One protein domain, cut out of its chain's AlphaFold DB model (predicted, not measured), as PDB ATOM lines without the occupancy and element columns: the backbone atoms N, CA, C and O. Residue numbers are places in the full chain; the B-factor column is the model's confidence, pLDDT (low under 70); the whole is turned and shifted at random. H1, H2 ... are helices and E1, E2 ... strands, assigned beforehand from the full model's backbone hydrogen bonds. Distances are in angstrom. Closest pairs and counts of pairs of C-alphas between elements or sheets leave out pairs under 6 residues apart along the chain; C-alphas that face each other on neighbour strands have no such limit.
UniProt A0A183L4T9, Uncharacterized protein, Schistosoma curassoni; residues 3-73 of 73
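AT A GLANCE: This is residues 3 to 73 of the 73 residues of an uncharacterized protein of Schistosoma curassoni (UniProt A0A183L4T9). An open, drawn-out chain with no packed core: a long helix, H2, makes one end, a small two-strand hairpin, E1 and E2, makes the other, and the long stretch of residues 3 to 18 with the short helix H1 lies between, near the beginning of H2. The second half of H2 and the short helix H3 stand free within residues 34 to 51, on the way to the hairpin. The printed part has 71 residues, with three named helices and two named strands in the order H1, H2, H3, E1, E2; the sheet is E1 - E2, antiparallel. The class is mixed, helices and strands, with under half of the residues in named elements. The whole is only just extended, close to loose, with a radius of gyration of the C-alphas of 17.0 A, and is elongated, spanning 48 by 30 by 17 A.

HOW THE PARTS SIT: Residues 3 to 18 hold no named element, and H1, residues 19 to 24, follows them. A tight link of one residue leads to H2, residues 26 to 42. H1 and H2 are close but not clearly touching, and their closest C-alphas, those of Leu 22 and Thr 29, are 6.1 A apart. They run opposite ways at a steep tilt of 63 degrees. H3, residues 47 to 50, follows H2 after a tight link of four residues, and the two are apart. E1, residues 55 to 58, and E2, residues 69 to 72, form a hairpin, antiparallel at 147 degrees between their directions. N 55 and O 72 are within hydrogen-bond range at 2.8 A, and so are N 70 and O 57 at 2.8 A. H1 and H2 are apart from both strands. Every O i to N i+4 pair is within hydrogen-bond range in H1 and H2, while H3 is too short for such a pair.

IN THESE COORDINATES: H1 begins at C-alpha 19, (-8.600, -57.130, -21.859), and measures 8.9 A from first to last C-alpha. H2 measures 24.2 A and ends at C-alpha 42, (-23.483, -46.093, -40.867). H3 measures 5.7 A, E1 9.8 A and E2 9.6 A. E2 ends at C-alpha 72, (4.407, -46.866, -28.640).

THE WHOLE: The two C-alphas farthest apart, those of Glu 42 and Asp 62, are 49.0 A apart. The printed part ends at residue 73, the chain's last residue, and has no cut. No link is long, and that from E1 to E2, ten residues, is short. The mean pLDDT of the printed part is 93.6, and no printed residue is under 70.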
ATOM      1  N   ILE A   3     -11.725 -61.633 -29.572       92.81
ATOM      2  CA  ILE A   3     -11.673 -61.282 -28.139       92.81
ATOM      3  C   ILE A   3     -10.882 -62.315 -27.316       92.81
ATOM      4  O   ILE A   3     -10.079 -61.956 -26.457       92.81
ATOM      5  N   ARG A   4     -11.016 -63.614 -27.629       92.06
ATOM      6  CA  ARG A   4     -10.283 -64.691 -26.934       92.06
ATOM      7  C   ARG A   4      -8.766 -64.602 -27.123       92.06
ATOM      8  O   ARG A   4      -8.027 -65.053 -26.253       92.06
ATOM      9  N   GLN A   5      -8.306 -64.028 -28.235       93.94
ATOM     10  CA  GLN A   5      -6.890 -63.960 -28.609       93.94
ATOM     11  C   GLN A   5      -6.154 -62.758 -27.994       93.94
ATOM     12  O   GLN A   5      -4.922 -62.736 -28.004       93.94
ATOM     13  N   ILE A   6      -6.875 -61.772 -27.442       93.75
ATOM     14  CA  ILE A   6      -6.271 -60.616 -26.757       93.75
ATOM     15  C   ILE A   6      -5.449 -61.123 -25.560       93.75
ATOM     16  O   ILE A   6      -5.814 -62.111 -24.930       93.75
ATOM     17  N   LYS A   7      -4.310 -60.508 -25.235       95.56
ATOM     18  CA  LYS A   7      -3.465 -60.961 -24.114       95.56
ATOM     19  C   LYS A   7      -3.953 -60.369 -22.789       95.56
ATOM     20  O   LYS A   7      -4.180 -59.169 -22.716       95.56
ATOM     21  N   ASN A   8      -4.040 -61.208 -21.759       96.06
ATOM     22  CA  ASN A   8      -4.266 -60.770 -20.378       96.06
ATOM     23  C   ASN A   8      -2.995 -60.118 -19.802       96.06
ATOM     24  O   ASN A   8      -1.892 -60.325 -20.323       96.06
ATOM     25  N   GLY A   9      -3.145 -59.345 -18.728       95.81
ATOM     26  CA  GLY A   9      -2.060 -58.679 -18.009       95.81
ATOM     27  C   GLY A   9      -1.404 -57.546 -18.801       95.81
ATOM     28  O   GLY A   9      -0.253 -57.191 -18.541       95.81
ATOM     29  N   LYS A  10      -2.093 -57.013 -19.814       93.69
ATOM     30  CA  LYS A  10      -1.673 -55.805 -20.530       93.69
ATOM     31  C   LYS A  10      -2.294 -54.581 -19.871       93.69
ATOM     32  O   LYS A  10      -3.396 -54.659 -19.340       93.69
ATOM     33  N   ALA A  11      -1.566 -53.466 -19.898       92.50
ATOM     34  CA  ALA A  11      -2.106 -52.190 -19.449       92.50
ATOM     35  C   ALA A  11      -3.335 -51.831 -20.296       92.50
ATOM     36  O   ALA A  11      -3.332 -52.064 -21.508       92.50
ATOM     37  N   ALA A  12      -4.366 -51.294 -19.647       94.38
ATOM     38  CA  ALA A  12      -5.525 -50.760 -20.342       94.38
ATOM     39  C   ALA A  12      -5.129 -49.538 -21.183       94.38
ATOM     40  O   ALA A  12      -4.133 -48.866 -20.896       94.38
ATOM     41  N   GLY A  13      -5.912 -49.268 -22.224       90.62
ATOM     42  CA  GLY A  13      -5.776 -48.037 -22.989       90.62
ATOM     43  C   GLY A  13      -6.246 -46.815 -22.190       90.62
ATOM     44  O   GLY A  13      -6.610 -46.923 -21.017       90.62
ATOM     45  N   PRO A  14      -6.292 -45.636 -22.831       89.19
ATOM     46  CA  PRO A  14      -6.844 -44.413 -22.237       89.19
ATOM     47  C   PRO A  14      -8.302 -44.543 -21.757       89.19
ATOM     48  O   PRO A  14      -8.744 -43.768 -20.915       89.19
ATOM     49  N   ASP A  15      -9.039 -45.528 -22.277       91.19
ATOM     50  CA  ASP A  15     -10.401 -45.878 -21.860       91.19
ATOM     51  C   ASP A  15     -10.472 -46.586 -20.495       91.19
ATOM     52  O   ASP A  15     -11.553 -46.702 -19.920       91.19
ATOM     53  N   ASN A  16      -9.332 -47.023 -19.952       94.12
ATOM     54  CA  ASN A  16      -9.212 -47.820 -18.733       94.12
ATOM     55  C   ASN A  16      -9.944 -49.176 -18.792       94.12
ATOM     56  O   ASN A  16     -10.238 -49.757 -17.746       94.12
ATOM     57  N   ILE A  17     -10.209 -49.711 -19.991       94.69
ATOM     58  CA  ILE A  17     -10.857 -51.014 -20.176       94.69
ATOM     59  C   ILE A  17      -9.779 -52.099 -20.347       94.69
ATOM     60  O   ILE A  17      -9.090 -52.143 -21.369       94.69
ATOM     61  N   PRO A  18      -9.595 -53.007 -19.370       96.25
ATOM     62  CA  PRO A  18      -8.634 -54.095 -19.498       96.25
ATOM     63  C   PRO A  18      -9.159 -55.209 -20.418       96.25
ATOM     64  O   PRO A  18     -10.367 -55.414 -20.567       96.25
ATOM     65  N   ALA A  19      -8.248 -56.000 -20.992       95.56
ATOM     66  CA  ALA A  19      -8.600 -57.130 -21.859       95.56
ATOM     67  C   ALA A  19      -9.481 -58.173 -21.147       95.56
ATOM     68  O   ALA A  19     -10.314 -58.831 -21.766       95.56
ATOM     69  N   GLU A  20      -9.298 -58.320 -19.839       96.31
ATOM     70  CA  GLU A  20     -10.054 -59.201 -18.962       96.31
ATOM     71  C   GLU A  20     -11.529 -58.802 -18.878       96.31
ATOM     72  O   GLU A  20     -12.382 -59.684 -18.837       96.31
ATOM     73  N   ALA A  21     -11.840 -57.501 -18.923       95.69
ATOM     74  CA  ALA A  21     -13.221 -57.027 -18.927       95.69
ATOM     75  C   ALA A  21     -13.939 -57.476 -20.205       95.69
ATOM     76  O   ALA A  21     -15.016 -58.064 -20.127       95.69
ATOM     77  N   LEU A  22     -13.292 -57.323 -21.365       95.06
ATOM     78  CA  LEU A  22     -13.828 -57.778 -22.657       95.06
ATOM     79  C   LEU A  22     -14.009 -59.302 -22.727       95.06
ATOM     80  O   LEU A  22     -14.789 -59.809 -23.527       95.06
ATOM     81  N   LYS A  23     -13.261 -60.051 -21.912       95.69
ATOM     82  CA  LYS A  23     -13.325 -61.514 -21.850       95.69
ATOM     83  C   LYS A  23     -14.265 -62.052 -20.777       95.69
ATOM     84  O   LYS A  23     -14.467 -63.264 -20.753       95.69
ATOM     85  N   SER A  24     -14.780 -61.197 -19.894       95.56
ATOM     86  CA  SER A  24     -15.626 -61.612 -18.769       95.56
ATOM     87  C   SER A  24     -16.922 -62.266 -19.249       95.56
ATOM     88  O   SER A  24     -17.271 -63.345 -18.779       95.56
ATOM     89  N   ASP A  25     -17.551 -61.662 -20.256       95.62
ATOM     90  CA  ASP A  25     -18.668 -62.223 -21.001       95.62
ATOM     91  C   ASP A  25     -18.454 -61.979 -22.493       95.62
ATOM     92  O   ASP A  25     -18.606 -60.875 -23.020       95.62
ATOM     93  N   ILE A  26     -18.029 -63.036 -23.171       94.81
ATOM     94  CA  ILE A  26     -17.591 -62.981 -24.560       94.81
ATOM     95  C   ILE A  26     -18.781 -62.835 -25.518       94.81
ATOM     96  O   ILE A  26     -18.624 -62.208 -26.565       94.81
ATOM     97  N   GLU A  27     -19.937 -63.413 -25.189       95.31
ATOM     98  CA  GLU A  27     -21.130 -63.335 -26.040       95.31
ATOM     99  C   GLU A  27     -21.714 -61.928 -25.965       95.31
ATOM    100  O   GLU A  27     -21.809 -61.244 -26.985       95.31
ATOM    101  N   VAL A  28     -21.947 -61.440 -24.743       95.81
ATOM    102  CA  VAL A  28     -22.479 -60.095 -24.503       95.81
ATOM    103  C   VAL A  28     -21.551 -59.021 -25.071       95.81
ATOM    104  O   VAL A  28     -22.007 -58.103 -25.757       95.81
ATOM    105  N   THR A  29     -20.238 -59.139 -24.848       95.69
ATOM    106  CA  THR A  29     -19.270 -58.164 -25.377       95.69
ATOM    107  C   THR A  29     -19.259 -58.161 -26.905       95.69
ATOM    108  O   THR A  29     -19.160 -57.097 -27.517       95.69
ATOM    109  N   THR A  30     -19.380 -59.323 -27.550       95.50
ATOM    110  CA  THR A  30     -19.435 -59.391 -29.014       95.50
ATOM    111  C   THR A  30     -20.690 -58.750 -29.578       95.50
ATOM    112  O   THR A  30     -20.573 -57.994 -30.543       95.50
ATOM    113  N   ASP A  31     -21.854 -58.988 -28.979       96.12
ATOM    114  CA  ASP A  31     -23.107 -58.387 -29.439       96.12
ATOM    115  C   ASP A  31     -23.079 -56.859 -29.294       96.12
ATOM    116  O   ASP A  31     -23.429 -56.132 -30.229       96.12
ATOM    117  N   MET A  32     -22.564 -56.357 -28.163       95.81
ATOM    118  CA  MET A  32     -22.371 -54.920 -27.938       95.81
ATOM    119  C   MET A  32     -21.415 -54.297 -28.961       95.81
ATOM    120  O   MET A  32     -21.733 -53.263 -29.553       95.81
ATOM    121  N   LEU A  33     -20.249 -54.915 -29.187       94.44
ATOM    122  CA  LEU A  33     -19.253 -54.407 -30.134       94.44
ATOM    123  C   LEU A  33     -19.762 -54.451 -31.574       94.44
ATOM    124  O   LEU A  33     -19.542 -53.503 -32.324       94.44
ATOM    125  N   TYR A  34     -20.465 -55.516 -31.965       95.12
ATOM    126  CA  TYR A  34     -21.055 -55.630 -33.295       95.12
ATOM    127  C   TYR A  34     -22.068 -54.509 -33.553       95.12
ATOM    128  O   TYR A  34     -21.983 -53.823 -34.575       95.12
ATOM    129  N   PHE A  35     -22.983 -54.275 -32.607       95.69
ATOM    130  CA  PHE A  35     -23.947 -53.180 -32.699       95.69
ATOM    131  C   PHE A  35     -23.256 -51.812 -32.780       95.69
ATOM    132  O   PHE A  35     -23.598 -50.995 -33.639       95.69
ATOM    133  N   LEU A  36     -22.250 -51.572 -31.933       93.62
ATOM    134  CA  LEU A  36     -21.486 -50.327 -31.924       93.62
ATOM    135  C   LEU A  36     -20.762 -50.090 -33.256       93.62
ATOM    136  O   LEU A  36     -20.868 -49.005 -33.823       93.62
ATOM    137  N   PHE A  37     -20.055 -51.094 -33.781       92.62
ATOM    138  CA  PHE A  37     -19.340 -50.967 -35.050       92.62
ATOM    139  C   PHE A  37     -20.280 -50.749 -36.227       92.62
ATOM    140  O   PHE A  37     -19.958 -49.949 -37.102       92.62
ATOM    141  N   LYS A  38     -21.455 -51.390 -36.234       95.00
ATOM    142  CA  LYS A  38     -22.476 -51.131 -37.253       95.00
ATOM    143  C   LYS A  38     -22.920 -49.667 -37.233       95.00
ATOM    144  O   LYS A  38     -22.942 -49.032 -38.281       95.00
ATOM    145  N   ARG A  39     -23.201 -49.117 -36.047       93.31
ATOM    146  CA  ARG A  39     -23.559 -47.699 -35.905       93.31
ATOM    147  C   ARG A  39     -22.447 -46.767 -36.374       93.31
ATOM    148  O   ARG A  39     -22.716 -45.848 -37.131       93.31
ATOM    149  N   ILE A  40     -21.202 -47.027 -35.973       92.69
ATOM    150  CA  ILE A  40     -20.042 -46.226 -36.401       92.69
ATOM    151  C   ILE A  40     -19.857 -46.283 -37.924       92.69
ATOM    152  O   ILE A  40     -19.453 -45.293 -38.524       92.69
ATOM    153  N   TRP A  41     -20.144 -47.430 -38.543       92.00
ATOM    154  CA  TRP A  41     -20.045 -47.612 -39.990       92.00
ATOM    155  C   TRP A  41     -21.124 -46.850 -40.771       92.00
ATOM    156  O   TRP A  41     -20.846 -46.344 -41.854       92.00
ATOM    157  N   GLU A  42     -22.349 -46.790 -40.243       93.25
ATOM    158  CA  GLU A  42     -23.483 -46.093 -40.867       93.25
ATOM    159  C   GLU A  42     -23.471 -44.573 -40.605       93.25
ATOM    160  O   GLU A  42     -23.985 -43.804 -41.418       93.25
ATOM    161  N   GLU A  43     -22.893 -44.135 -39.483       89.19
ATOM    162  CA  GLU A  43     -22.793 -42.729 -39.077       89.19
ATOM    163  C   GLU A  43     -21.411 -42.120 -39.434       89.19
ATOM    164  O   GLU A  43     -20.743 -42.514 -40.390       89.19
ATOM    165  N   GLN A  44     -20.980 -41.091 -38.695       85.81
ATOM    166  CA  GLN A  44     -19.681 -40.445 -38.870       85.81
ATOM    167  C   GLN A  44     -18.627 -41.052 -37.935       85.81
ATOM    168  O   GLN A  44     -18.888 -41.302 -36.758       85.81
ATOM    169  N   LEU A  45     -17.400 -41.207 -38.447       87.19
ATOM    170  CA  LEU A  45     -16.250 -41.625 -37.645       87.19
ATOM    171  C   LEU A  45     -16.041 -40.677 -36.450       87.19
ATOM    172  O   LEU A  45     -15.925 -39.462 -36.657       87.19
ATOM    173  N   PRO A  46     -15.924 -41.211 -35.222       88.06
ATOM    174  CA  PRO A  46     -15.631 -40.408 -34.045       88.06
ATOM    175  C   PRO A  46     -14.345 -39.590 -34.230       88.06
ATOM    176  O   PRO A  46     -13.303 -40.120 -34.621       88.06
ATOM    177  N   MET A  47     -14.394 -38.284 -33.957       88.56
ATOM    178  CA  MET A  47     -13.235 -37.400 -34.166       88.56
ATOM    179  C   MET A  47     -12.032 -37.777 -33.297       88.56
ATOM    180  O   MET A  47     -10.899 -37.635 -33.747       88.56
ATOM    181  N   ASN A  48     -12.270 -38.335 -32.107       87.50
ATOM    182  CA  ASN A  48     -11.225 -38.850 -31.223       87.50
ATOM    183  C   ASN A  48     -10.420 -40.006 -31.842       87.50
ATOM    184  O   ASN A  48      -9.290 -40.229 -31.435       87.50
ATOM    185  N   TRP A  49     -10.933 -40.721 -32.852       86.94
ATOM    186  CA  TRP A  49     -10.152 -41.751 -33.558       86.94
ATOM    187  C   TRP A  49      -9.036 -41.157 -34.430       86.94
ATOM    188  O   TRP A  49      -8.161 -41.885 -34.893       86.94
ATOM    189  N   LYS A  50      -9.053 -39.839 -34.664       88.56
ATOM    190  CA  LYS A  50      -7.955 -39.107 -35.312       88.56
ATOM    191  C   LYS A  50      -6.853 -38.718 -34.325       88.56
ATOM    192  O   LYS A  50      -5.803 -38.243 -34.754       88.56
ATOM    193  N   GLU A  51      -7.084 -38.898 -33.028       89.94
ATOM    194  CA  GLU A  51      -6.118 -38.615 -31.975       89.94
ATOM    195  C   GLU A  51      -5.361 -39.895 -31.607       89.94
ATOM    196  O   GLU A  51      -5.944 -40.964 -31.440       89.94
ATOM    197  N   GLY A  52      -4.037 -39.793 -31.499       89.88
ATOM    198  CA  GLY A  52      -3.169 -40.892 -31.087       89.88
ATOM    199  C   GLY A  52      -2.434 -40.542 -29.801       89.88
ATOM    200  O   GLY A  52      -1.812 -39.482 -29.707       89.88
ATOM    201  N   HIS A  53      -2.460 -41.444 -28.820       89.12
ATOM    202  CA  HIS A  53      -1.695 -41.289 -27.585       89.12
ATOM    203  C   HIS A  53      -0.314 -41.927 -27.741       89.12
ATOM    204  O   HIS A  53      -0.195 -43.133 -27.915       89.12
ATOM    205  N   LEU A  54       0.745 -41.118 -27.661       91.69
ATOM    206  CA  LEU A  54       2.123 -41.600 -27.751       91.69
ATOM    207  C   LEU A  54       2.726 -41.780 -26.355       91.69
ATOM    208  O   LEU A  54       2.972 -40.801 -25.648       91.69
ATOM    209  N   VAL A  55       3.055 -43.017 -25.992       92.50
ATOM    210  CA  VAL A  55       3.814 -43.330 -24.774       92.50
ATOM    211  C   VAL A  55       5.279 -43.555 -25.134       92.50
ATOM    212  O   VAL A  55       5.618 -44.332 -26.028       92.50
ATOM    213  N   LYS A  56       6.181 -42.862 -24.435       94.00
ATOM    214  CA  LYS A  56       7.630 -42.993 -24.630       94.00
ATOM    215  C   LYS A  56       8.181 -44.050 -23.678       94.00
ATOM    216  O   LYS A  56       8.136 -43.874 -22.466       94.00
ATOM    217  N   ILE A  57       8.753 -45.116 -24.228       95.75
ATOM    218  CA  ILE A  57       9.486 -46.129 -23.465       95.75
ATOM    219  C   ILE A  57      10.983 -45.809 -23.542       95.75
ATOM    220  O   ILE A  57      11.523 -45.758 -24.654       95.75
ATOM    221  N   PRO A  58      11.672 -45.600 -22.407       96.69
ATOM    222  CA  PRO A  58      13.111 -45.373 -22.411       96.69
ATOM    223  C   PRO A  58      13.858 -46.627 -22.884       96.69
ATOM    224  O   PRO A  58      13.550 -47.752 -22.486       96.69
ATOM    225  N   LYS A  59      14.855 -46.431 -23.745       97.00
ATOM    226  CA  LYS A  59      15.856 -47.433 -24.125       97.00
ATOM    227  C   LYS A  59      17.125 -47.207 -23.295       97.00
ATOM    228  O   LYS A  59      17.279 -46.191 -22.622       97.00
ATOM    229  N   LYS A  60      18.066 -48.150 -23.364       97.06
ATOM    230  CA  LYS A  60      19.397 -47.989 -22.763       97.06
ATOM    231  C   LYS A  60      20.138 -46.815 -23.420       97.06
ATOM    232  O   LYS A  60      20.180 -46.750 -24.644       97.06
ATOM    233  N   GLY A  61      20.771 -45.960 -22.618       96.25
ATOM    234  CA  GLY A  61      21.577 -44.833 -23.091       96.25
ATOM    235  C   GLY A  61      21.336 -43.563 -22.278       96.25
ATOM    236  O   GLY A  61      20.759 -43.607 -21.194       96.25
ATOM    237  N   ASP A  62      21.789 -42.437 -22.819       97.00
ATOM    238  CA  ASP A  62      21.566 -41.108 -22.253       97.00
ATOM    239  C   ASP A  62      20.107 -40.663 -22.456       97.00
ATOM    240  O   ASP A  62      19.671 -40.410 -23.582       97.00
ATOM    241  N   LEU A  63      19.351 -40.563 -21.362       95.94
ATOM    242  CA  LEU A  63      17.924 -40.224 -21.368       95.94
ATOM    243  C   LEU A  63      17.633 -38.760 -21.732       95.94
ATOM    244  O   LEU A  63      16.465 -38.419 -21.925       95.94
ATOM    245  N   SER A  64      18.655 -37.907 -21.863       95.94
ATOM    246  CA  SER A  64      18.496 -36.552 -22.405       95.94
ATOM    247  C   SER A  64      18.314 -36.535 -23.932       95.94
ATOM    248  O   SER A  64      17.812 -35.555 -24.482       95.94
ATOM    249  N   LYS A  65      18.665 -37.626 -24.632       96.50
ATOM    250  CA  LYS A  65      18.573 -37.724 -26.097       96.50
ATOM    251  C   LYS A  65      17.273 -38.386 -26.546       96.50
ATOM    252  O   LYS A  65      16.976 -39.520 -26.171       96.50
ATOM    253  N   CYS A  66      16.531 -37.725 -27.436       93.38
ATOM    254  CA  CYS A  66      15.254 -38.225 -27.967       93.38
ATOM    255  C   CYS A  66      15.354 -39.600 -28.660       93.38
ATOM    256  O   CYS A  66      14.433 -40.407 -28.556       93.38
ATOM    257  N   GLU A  67      16.467 -39.893 -29.334       95.88
ATOM    258  CA  GLU A  67      16.723 -41.173 -30.024       95.88
ATOM    259  C   GLU A  67      16.726 -42.398 -29.086       95.88
ATOM    260  O   GLU A  67      16.388 -43.520 -29.497       95.88
ATOM    261  N   ASN A  68      17.003 -42.168 -27.797       97.44
ATOM    262  CA  ASN A  68      16.997 -43.187 -26.751       97.44
ATOM    263  C   ASN A  68      15.591 -43.484 -26.210       97.44
ATOM    264  O   ASN A  68      15.455 -44.160 -25.196       97.44
ATOM    265  N   TYR A  69      14.533 -43.059 -26.905       96.94
ATOM    266  CA  TYR A  69      13.155 -43.443 -26.606       96.94
ATOM    267  C   TYR A  69      12.538 -44.246 -27.753       96.94
ATOM    268  O   TYR A  69      12.848 -44.071 -28.934       96.94
ATOM    269  N   ARG A  70      11.658 -45.183 -27.404       96.25
ATOM    270  CA  ARG A  70      10.761 -45.876 -28.330       96.25
ATOM    271  C   ARG A  70       9.354 -45.347 -28.102       96.25
ATOM    272  O   ARG A  70       8.821 -45.515 -27.011       96.25
ATOM    273  N   GLY A  71       8.758 -44.746 -29.122       94.00
ATOM    274  CA  GLY A  71       7.326 -44.475 -29.114       94.00
ATOM    275  C   GLY A  71       6.533 -45.775 -29.231       94.00
ATOM    276  O   GLY A  71       6.877 -46.632 -30.048       94.00
ATOM    277  N   ILE A  72       5.497 -45.920 -28.415       93.25
ATOM    278  CA  ILE A  72       4.407 -46.866 -28.640       93.25
ATOM    279  C   ILE A  72       3.088 -46.093 -28.641       93.25
ATOM    280  O   ILE A  72       2.959 -45.084 -27.946       93.25
ATOM    281  N   THR A  73       2.154 -46.566 -29.449       88.19
ATOM    282  CA  THR A  73       0.772 -46.088 -29.537       88.19
ATOM    283  C   THR A  73      -0.162 -47.202 -29.119       88.19
ATOM    284  O   THR A  73       0.186 -48.363 -29.449       88.19
TER     285      THR A  73